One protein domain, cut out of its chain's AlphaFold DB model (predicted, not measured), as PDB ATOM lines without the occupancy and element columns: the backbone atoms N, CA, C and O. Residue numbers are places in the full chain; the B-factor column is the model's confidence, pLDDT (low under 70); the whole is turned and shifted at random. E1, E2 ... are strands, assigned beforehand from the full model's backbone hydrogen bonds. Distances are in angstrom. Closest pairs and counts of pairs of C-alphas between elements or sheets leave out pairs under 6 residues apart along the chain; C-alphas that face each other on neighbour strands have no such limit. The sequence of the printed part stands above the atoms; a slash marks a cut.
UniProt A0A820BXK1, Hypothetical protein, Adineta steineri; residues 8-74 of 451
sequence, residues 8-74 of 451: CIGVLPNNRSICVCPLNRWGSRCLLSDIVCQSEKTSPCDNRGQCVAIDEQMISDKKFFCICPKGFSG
ATOM      1  N   CYS A   8     -32.355   9.978  13.633       84.00
ATOM      2  CA  CYS A   8     -31.837   9.105  12.580       84.00
ATOM      3  C   CYS A   8     -31.676   7.677  13.126       84.00
ATOM      4  O   CYS A   8     -30.870   7.463  14.026       84.00
ATOM      5  N   ILE A   9     -32.429   6.711  12.590       83.81
ATOM      6  CA  ILE A   9     -32.359   5.300  13.018       83.81
ATOM      7  C   ILE A   9     -31.268   4.534  12.260       83.81
ATOM      8  O   ILE A   9     -30.686   3.591  12.787       83.81
ATOM      9  N   GLY A  10     -30.967   4.926  11.023       78.56
ATOM     10  CA  GLY A  10     -29.990   4.219  10.201       78.56
ATOM     11  C   GLY A  10     -29.907   4.763   8.784       78.56
ATOM     12  O   GLY A  10     -30.529   5.771   8.457       78.56
ATOM     13  N   VAL A  11     -29.132   4.099   7.931       81.19
ATOM     14  CA  VAL A  11     -28.935   4.487   6.529       81.19
ATOM     15  C   VAL A  11     -29.160   3.261   5.646       81.19
ATOM     16  O   VAL A  11     -28.590   2.204   5.901       81.19
ATOM     17  N   LEU A  12     -30.015   3.387   4.627       79.25
ATOM     18  CA  LEU A  12     -30.231   2.342   3.626       79.25
ATOM     19  C   LEU A  12     -28.976   2.136   2.752       79.25
ATOM     20  O   LEU A  12     -28.179   3.063   2.601       79.25
ATOM     21  N   PRO A  13     -28.851   0.984   2.065       72.38
ATOM     22  CA  PRO A  13     -27.729   0.688   1.161       72.38
ATOM     23  C   PRO A  13     -27.524   1.718   0.038       72.38
ATOM     24  O   PRO A  13     -26.427   1.867  -0.485       72.38
ATOM     25  N   ASN A  14     -28.570   2.468  -0.318       79.69
ATOM     26  CA  ASN A  14     -28.527   3.571  -1.283       79.69
ATOM     27  C   ASN A  14     -28.116   4.924  -0.661       79.69
ATOM     28  O   ASN A  14     -28.391   5.980  -1.233       79.69
ATOM     29  N   ASN A  15     -27.499   4.905   0.523       75.75
ATOM     30  CA  ASN A  15     -27.044   6.071   1.278       75.75
ATOM     31  C   ASN A  15     -28.170   7.045   1.704       75.75
ATOM     32  O   ASN A  15     -27.935   8.234   1.947       75.75
ATOM     33  N   ARG A  16     -29.423   6.568   1.793       76.75
ATOM     34  CA  ARG A  16     -30.559   7.356   2.307       76.75
ATOM     35  C   ARG A  16     -30.737   7.132   3.806       76.75
ATOM     36  O   ARG A  16     -30.958   6.011   4.245       76.75
ATOM     37  N   SER A  17     -30.677   8.208   4.586       81.12
ATOM     38  CA  SER A  17     -30.951   8.190   6.026       81.12
ATOM     39  C   SER A  17     -32.427   7.894   6.315       81.12
ATOM     40  O   SER A  17     -33.295   8.533   5.721       81.12
ATOM     41  N   ILE A  18     -32.691   6.970   7.237       81.75
ATOM     42  CA  ILE A  18     -34.006   6.660   7.807       81.75
ATOM     43  C   ILE A  18     -34.220   7.588   8.996       81.75
ATOM     44  O   ILE A  18     -33.520   7.483  10.006       81.75
ATOM     45  N   CYS A  19     -35.181   8.494   8.867       83.50
ATOM     46  CA  CYS A  19     -35.457   9.529   9.851       83.50
ATOM     47  C   CYS A  19     -36.834   9.297  10.485       83.50
ATOM     48  O   CYS A  19     -37.810   9.074   9.771       83.50
ATOM     49  N   VAL A  20     -36.921   9.388  11.811       81.88
ATOM     50  CA  VAL A  20     -38.187   9.462  12.548       81.88
ATOM     51  C   VAL A  20     -38.512  10.922  12.783       81.88
ATOM     52  O   VAL A  20     -37.766  11.635  13.462       81.88
ATOM     53  N   CYS A  21     -39.623  11.360  12.205       76.44
ATOM     54  CA  CYS A  21     -40.018  12.754  12.247       76.44
ATOM     55  C   CYS A  21     -40.753  13.105  13.544       76.44
ATOM     56  O   CYS A  21     -41.549  12.301  14.034       76.44
ATOM     57  N   PRO A  22     -40.521  14.307  14.099       73.00
ATOM     58  CA  PRO A  22     -41.385  14.845  15.141       73.00
ATOM     59  C   PRO A  22     -42.793  15.098  14.579       73.00
ATOM     60  O   PRO A  22     -42.947  15.327  13.385       73.00
ATOM     61  N   LEU A  23     -43.807  15.112  15.448       68.25
ATOM     62  CA  LEU A  23     -45.242  15.132  15.098       68.25
ATOM     63  C   LEU A  23     -45.677  16.191  14.066       68.25
ATOM     64  O   LEU A  23     -46.646  15.974  13.352       68.25
ATOM     65  N   ASN A  24     -44.969  17.321  13.982       67.00
ATOM     66  CA  ASN A  24     -45.312  18.438  13.094       67.00
ATOM     67  C   ASN A  24     -44.454  18.494  11.821       67.00
ATOM     68  O   ASN A  24     -44.522  19.473  11.074       67.00
ATOM     69  N   ARG A  25     -43.594  17.496  11.600       75.81
ATOM     70  CA  ARG A  25     -42.725  17.405  10.430       75.81
ATOM     71  C   ARG A  25     -42.902  16.063   9.741       75.81
ATOM     72  O   ARG A  25     -43.185  15.055  10.376       75.81
ATOM     73  N   TRP A  26     -42.679  16.046   8.439       73.81
ATOM     74  CA  TRP A  26     -42.889  14.871   7.609       73.81
ATOM     75  C   TRP A  26     -41.930  14.852   6.411       73.81
ATOM     76  O   TRP A  26     -41.032  15.696   6.263       73.81
ATOM     77  N   GLY A  27     -42.073  13.817   5.586       73.06
ATOM     78  CA  GLY A  27     -41.186  13.514   4.468       73.06
ATOM     79  C   GLY A  27     -39.966  12.682   4.871       73.06
ATOM     80  O   GLY A  27     -39.590  12.593   6.037       73.06
ATOM     81  N   SER A  28     -39.290  12.101   3.876       75.62
ATOM     82  CA  SER A  28     -38.181  11.142   4.068       75.62
ATOM     83  C   SER A  28     -36.997  11.649   4.906       75.62
ATOM     84  O   SER A  28     -36.194  10.855   5.388       75.62
ATOM     85  N   ARG A  29     -36.870  12.971   5.071       79.94
ATOM     86  CA  ARG A  29     -35.833  13.628   5.883       79.94
ATOM     87  C   ARG A  29     -36.396  14.515   6.995       79.94
ATOM     88  O   ARG A  29     -35.618  15.208   7.646       79.94
ATOM     89  N   CYS A  30     -37.714  14.517   7.206       79.88
ATOM     90  CA  CYS A  30     -38.390  15.340   8.214       79.88
ATOM     91  C   CYS A  30     -38.158  16.850   8.046       79.88
ATOM     92  O   CYS A  30     -38.091  17.587   9.027       79.88
ATOM     93  N   LEU A  31     -37.961  17.306   6.805       77.56
ATOM     94  CA  LEU A  31     -37.695  18.713   6.481       77.56
ATOM     95  C   LEU A  31     -38.973  19.490   6.160       77.56
ATOM     96  O   LEU A  31     -38.964  20.713   6.240       77.56
ATOM     97  N   LEU A  32     -40.052  18.790   5.813       71.50
ATOM     98  CA  LEU A  32     -41.349  19.393   5.531       71.50
ATOM     99  C   LEU A  32     -42.104  19.556   6.847       71.50
ATOM    100  O   LEU A  32     -42.012  18.690   7.713       71.50
ATOM    101  N   SER A  33     -42.825  20.659   7.010       68.12
ATOM    102  CA  SER A  33     -43.670  20.924   8.174       68.12
ATOM    103  C   SER A  33     -45.084  21.229   7.722       68.12
ATOM    104  O   SER A  33     -45.265  21.972   6.760       68.12
ATOM    105  N   ASP A  34     -46.070  20.685   8.427       65.00
ATOM    106  CA  ASP A  34     -47.466  21.042   8.193       65.00
ATOM    107  C   ASP A  34     -47.854  22.258   9.052       65.00
ATOM    108  O   ASP A  34     -47.562  22.318  10.249       65.00
ATOM    109  N   ILE A  35     -48.499  23.236   8.418       66.12
ATOM    110  CA  ILE A  35     -48.956  24.494   9.022       66.12
ATOM    111  C   ILE A  35     -50.290  24.279   9.760       66.12
ATOM    112  O   ILE A  35     -50.628  25.045  10.664       66.12
ATOM    113  N   VAL A  36     -51.039  23.215   9.436       70.06
ATOM    114  CA  VAL A  36     -52.398  22.967   9.956       70.06
ATOM    115  C   VAL A  36     -52.439  22.881  11.488       70.06
ATOM    116  O   VAL A  36     -53.323  23.467  12.114       70.06
ATOM    117  N   CYS A  37     -51.460  22.224  12.116       70.12
ATOM    118  CA  CYS A  37     -51.364  22.119  13.578       70.12
ATOM    119  C   CYS A  37     -50.540  23.250  14.240       70.12
ATOM    120  O   CYS A  37     -50.389  23.239  15.461       70.12
ATOM    121  N   GLN A  38     -49.993  24.205  13.473       63.81
ATOM    122  CA  GLN A  38     -49.073  25.255  13.958       63.81
ATOM    123  C   GLN A  38     -49.702  26.657  14.059       63.81
ATOM    124  O   GLN A  38     -49.017  27.612  14.413       63.81
ATOM    125  N   SER A  39     -50.997  26.811  13.765       60.50
ATOM    126  CA  SER A  39     -51.691  28.098  13.908       60.50
ATOM    127  C   SER A  39     -51.695  28.571  15.373       60.50
ATOM    128  O   SER A  39     -52.475  28.084  16.190       60.50
ATOM    129  N   GLU A  40     -50.845  29.551  15.703       54.91
ATOM    130  CA  GLU A  40     -50.686  30.121  17.055       54.91
ATOM    131  C   GLU A  40     -51.955  30.788  17.622       54.91
ATOM    132  O   GLU A  40     -52.008  31.095  18.810       54.91
ATOM    133  N   LYS A  41     -52.993  31.020  16.803       56.38
ATOM    134  CA  LYS A  41     -54.211  31.727  17.240       56.38
ATOM    135  C   LYS A  41     -55.357  30.811  17.672       56.38
ATOM    136  O   LYS A  41     -56.150  31.229  18.508       56.38
ATOM    137  N   THR A  42     -55.429  29.581  17.166       60.38
ATOM    138  CA  THR A  42     -56.426  28.568  17.557       60.38
ATOM    139  C   THR A  42     -55.918  27.198  17.118       60.38
ATOM    140  O   THR A  42     -55.903  26.915  15.916       60.38
ATOM    141  N   SER A  43     -55.514  26.339  18.060       70.62
ATOM    142  CA  SER A  43     -55.295  24.926  17.745       70.62
ATOM    143  C   SER A  43     -56.589  24.347  17.166       70.62
ATOM    144  O   SER A  43     -57.660  24.629  17.701       70.62
ATOM    145  N   PRO A  44     -56.541  23.536  16.095       79.56
ATOM    146  CA  PRO A  44     -57.757  22.988  15.492       79.56
ATOM    147  C   PRO A  44     -58.468  21.968  16.399       79.56
ATOM    148  O   PRO A  44     -59.604  21.597  16.121       79.56
ATOM    149  N   CYS A  45     -57.804  21.531  17.472       85.12
ATOM    150  CA  CYS A  45     -58.364  20.708  18.532       85.12
ATOM    151  C   CYS A  45     -58.711  21.574  19.751       85.12
ATOM    152  O   CYS A  45     -57.856  22.304  20.264       85.12
ATOM    153  N   ASP A  46     -59.937  21.435  20.234       84.38
ATOM    154  CA  ASP A  46     -60.470  22.037  21.448       84.38
ATOM    155  C   ASP A  46     -60.037  21.266  22.708       84.38
ATOM    156  O   ASP A  46     -59.403  20.210  22.649       84.38
ATOM    157  N   ASN A  47     -60.355  21.818  23.885       83.62
ATOM    158  CA  ASN A  47     -60.166  21.186  25.200       83.62
ATOM    159  C   ASN A  47     -58.751  20.637  25.473       83.62
ATOM    160  O   ASN A  47     -58.589  19.706  26.259       83.62
ATOM    161  N   ARG A  48     -57.712  21.250  24.885       82.00
ATOM    162  CA  ARG A  48     -56.303  20.798  24.948       82.00
ATOM    163  C   ARG A  48     -56.060  19.449  24.255       82.00
ATOM    164  O   ARG A  48     -55.187  18.690  24.677       82.00
ATOM    165  N   GLY A  49     -56.826  19.148  23.208       81.75
ATOM    166  CA  GLY A  49     -56.554  18.043  22.294       81.75
ATOM    167  C   GLY A  49     -55.217  18.205  21.578       81.75
ATOM    168  O   GLY A  49     -54.784  19.314  21.263       81.75
ATOM    169  N   GLN A  50     -54.549  17.083  21.329       83.56
ATOM    170  CA  GLN A  50     -53.291  17.056  20.595       83.56
ATOM    171  C   GLN A  50     -53.579  16.885  19.101       83.56
ATOM    172  O   GLN A  50     -54.125  15.866  18.685       83.56
ATOM    173  N   CYS A  51     -53.208  17.884  18.302       81.62
ATOM    174  CA  CYS A  51     -53.345  17.851  16.847       81.62
ATOM    175  C   CYS A  51     -52.269  16.970  16.217       81.62
ATOM    176  O   CYS A  51     -51.096  17.056  16.593       81.62
ATOM    177  N   VAL A  52     -52.669  16.150  15.250       78.44
ATOM    178  CA  VAL A  52     -51.767  15.346  14.428       78.44
ATOM    179  C   VAL A  52     -52.148  15.540  12.963       78.44
ATOM    180  O   VAL A  52     -53.289  15.301  12.567       78.44
ATOM    181  N   ALA A  53     -51.190  16.003  12.165       74.62
ATOM    182  CA  ALA A  53     -51.345  16.161  10.724       74.62
ATOM    183  C   ALA A  53     -51.372  14.794  10.018       74.62
ATOM    184  O   ALA A  53     -50.668  13.869  10.433       74.62
ATOM    185  N   ILE A  54     -52.175  14.666   8.958       69.69
ATOM    186  CA  ILE A  54     -52.239  13.462   8.112       69.69
ATOM    187  C   ILE A  54     -51.663  13.816   6.741       69.69
ATOM    188  O   ILE A  54     -52.017  14.846   6.175       69.69
ATOM    189  N   ASP A  55     -50.779  12.965   6.217       63.47
ATOM    190  CA  ASP A  55     -50.104  13.180   4.933       63.47
ATOM    191  C   ASP A  55     -51.095  13.241   3.753       63.47
ATOM    192  O   ASP A  55     -52.043  12.451   3.655       63.47
ATOM    193  N   GLU A  56     -50.846  14.175   2.834       58.84
ATOM    194  CA  GLU A  56     -51.587  14.354   1.589       58.84
ATOM    195  C   GLU A  56     -51.210  13.239   0.603       58.84
ATOM    196  O   GLU A  56     -50.403  13.448  -0.301       58.84
ATOM    197  N   GLN A  57     -51.807  12.045   0.737       53.06
ATOM    198  CA  GLN A  57     -51.883  11.114  -0.402       53.06
ATOM    199  C   GLN A  57     -52.999  10.056  -0.418       53.06
ATOM    200  O   GLN A  57     -52.977   9.197  -1.296       53.06
ATOM    201  N   MET A  58     -54.027  10.114   0.440       48.44
ATOM    202  CA  MET A  58     -55.194   9.222   0.286       48.44
ATOM    203  C   MET A  58     -56.541   9.895   0.592       48.44
ATOM    204  O   MET A  58     -56.946   9.981   1.742       48.44
ATOM    205  N   ILE A  59     -57.243  10.298  -0.478       49.38
ATOM    206  CA  ILE A  59     -58.705  10.192  -0.733       49.38
ATOM    207  C   ILE A  59     -59.685  10.882   0.257       49.38
ATOM    208  O   ILE A  59     -60.861  11.012  -0.061       49.38
ATOM    209  N   SER A  60     -59.251  11.390   1.411       53.94
ATOM    210  CA  SER A  60     -60.132  11.993   2.422       53.94
ATOM    211  C   SER A  60     -59.903  13.500   2.555       53.94
ATOM    212  O   SER A  60     -58.771  13.942   2.708       53.94
ATOM    213  N   ASP A  61     -60.979  14.289   2.642       58.28
ATOM    214  CA  ASP A  61     -60.957  15.756   2.847       58.28
ATOM    215  C   ASP A  61     -60.358  16.214   4.202       58.28
ATOM    216  O   ASP A  61     -60.346  17.403   4.532       58.28
ATOM    217  N   LYS A  62     -59.872  15.281   5.029       61.22
ATOM    218  CA  LYS A  62     -59.408  15.535   6.398       61.22
ATOM    219  C   LYS A  62     -57.885  15.616   6.449       61.22
ATOM    220  O   LYS A  62     -57.205  14.600   6.378       61.22
ATOM    221  N   LYS A  63     -57.369  16.833   6.640       71.12
ATOM    222  CA  LYS A  63     -55.926  17.142   6.716       71.12
ATOM    223  C   LYS A  63     -55.293  16.911   8.099       71.12
ATOM    224  O   LYS A  63     -54.077  16.935   8.242       71.12
ATOM    225  N   PHE A  64     -56.103  16.707   9.136       77.75
ATOM    226  CA  PHE A  64     -55.638  16.488  10.507       77.75
ATOM    227  C   PHE A  64     -56.618  15.607  11.290       77.75
ATOM    228  O   PHE A  64     -57.788  15.484  10.920       77.75
ATOM    229  N   PHE A  65     -56.150  15.041  12.402       79.44
ATOM    230  CA  PHE A  65     -56.998  14.458  13.441       79.44
ATOM    231  C   PHE A  65     -56.565  14.926  14.830       79.44
ATOM    232  O   PHE A  65     -55.412  15.302  15.051       79.44
ATOM    233  N   CYS A  66     -57.498  14.893  15.777       83.50
ATOM    234  CA  CYS A  66     -57.251  15.275  17.159       83.50
ATOM    235  C   CYS A  66     -57.219  14.051  18.073       83.50
ATOM    236  O   CYS A  66     -58.124  13.218  18.067       83.50
ATOM    237  N   ILE A  67     -56.181  13.963  18.901       82.94
ATOM    238  CA  ILE A  67     -56.110  13.025  20.020       82.94
ATOM    239  C   ILE A  67     -56.699  13.727  21.241       82.94
ATOM    240  O   ILE A  67     -56.116  14.675  21.774       82.94
ATOM    241  N   CYS A  68     -57.858  13.253  21.687       83.19
ATOM    242  CA  CYS A  68     -58.595  13.895  22.766       83.19
ATOM    243  C   CYS A  68     -58.100  13.494  24.156       83.19
ATOM    244  O   CYS A  68     -57.783  12.323  24.399       83.19
ATOM    245  N   PRO A  69     -58.032  14.451  25.101       83.81
ATOM    246  CA  PRO A  69     -57.734  14.135  26.483       83.81
ATOM    247  C   PRO A  69     -58.905  13.384  27.121       83.81
ATOM    248  O   PRO A  69     -60.044  13.437  26.665       83.81
ATOM    249  N   LYS A  70     -58.628  12.691  28.230       81.12
ATOM    250  CA  LYS A  70     -59.652  11.931  28.964       81.12
ATOM    251  C   LYS A  70     -60.827  12.832  29.360       81.12
ATOM    252  O   LYS A  70     -60.614  13.841  30.029       81.12
ATOM    253  N   GLY A  71     -62.052  12.398  29.064       81.88
ATOM    254  CA  GLY A  71     -63.269  13.151  29.373       81.88
ATOM    255  C   GLY A  71     -63.803  13.985  28.211       81.88
ATOM    256  O   GLY A  71     -64.844  14.614  28.387       81.88
ATOM    257  N   PHE A  72     -63.112  13.995  27.069       85.06
ATOM    258  CA  PHE A  72     -63.506  14.716  25.867       85.06
ATOM    259  C   PHE A  72     -63.366  13.835  24.631       85.06
ATOM    260  O   PHE A  72     -62.487  12.973  24.562       85.06
ATOM    261  N   SER A  73     -64.217  14.105  23.650       84.38
ATOM    262  CA  SER A  73     -64.407  13.327  22.432       84.38
ATOM    263  C   SER A  73     -64.910  14.215  21.293       84.38
ATOM    264  O   SER A  73     -65.181  15.395  21.492       84.38
ATOM    265  N   GLY A  74     -65.040  13.654  20.094       81.81
ATOM    266  CA  GLY A  74     -65.386  14.401  18.880       81.81
ATOM    267  C   GLY A  74     -64.194  14.533  17.939       81.81
ATOM    268  O   GLY A  74     -63.091  14.086  18.256       81.81
TER     269      GLY A  74
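This is residues 8 to 74 of the 451 residues of the protein "Hypothetical protein" of Adineta steineri (UniProt A0A820BXK1). With little regular structure, the printed part shows two small two-stranded hairpins, E1 with E2 and E3 with E4, set apart and joined by a long looping stretch, residues 21 to 49; residues 56 to 61 stick out. Its 67 residues have no named helix and four strands, E1 to E4 in order, both sheets antiparallel; the class is all strand, with 16 residues in named elements. It is loose, radius of gyration of the C-alphas 14.9 A, and elongated, 46 by 26 by 21 A.

E1, residues 8 to 11, spans 8.1 A from C-alpha 8 at (-31.837, 9.105, 12.580). E2, residues 17 to 20, spans 9.8 A. E3, residues 50 to 53, and E4, residues 64 to 67, each span 10.1 A; C-alpha 67 is at (-56.110, 13.025, 20.020).

Hairpin E1 and E2 is antiparallel at 156 degrees, with N 9 and O 18 within hydrogen-bond range at 2.9 A. Residues 25 to 26 pair antiparallel with 32 to 33. Hairpin E3 and E4 is antiparallel at 153 degrees, with N 67 and O 50 at 2.8 A. E2 and E3 are apart.

The C-alphas farthest apart, of Asn 14 and Gly 71, are 47.3 A apart. The printed part has no cut. The link E2 to E3 is long. Model pLDDT is under 70 at residues 23 to 24, 33 to 35, 38 to 42 and 54 to 62.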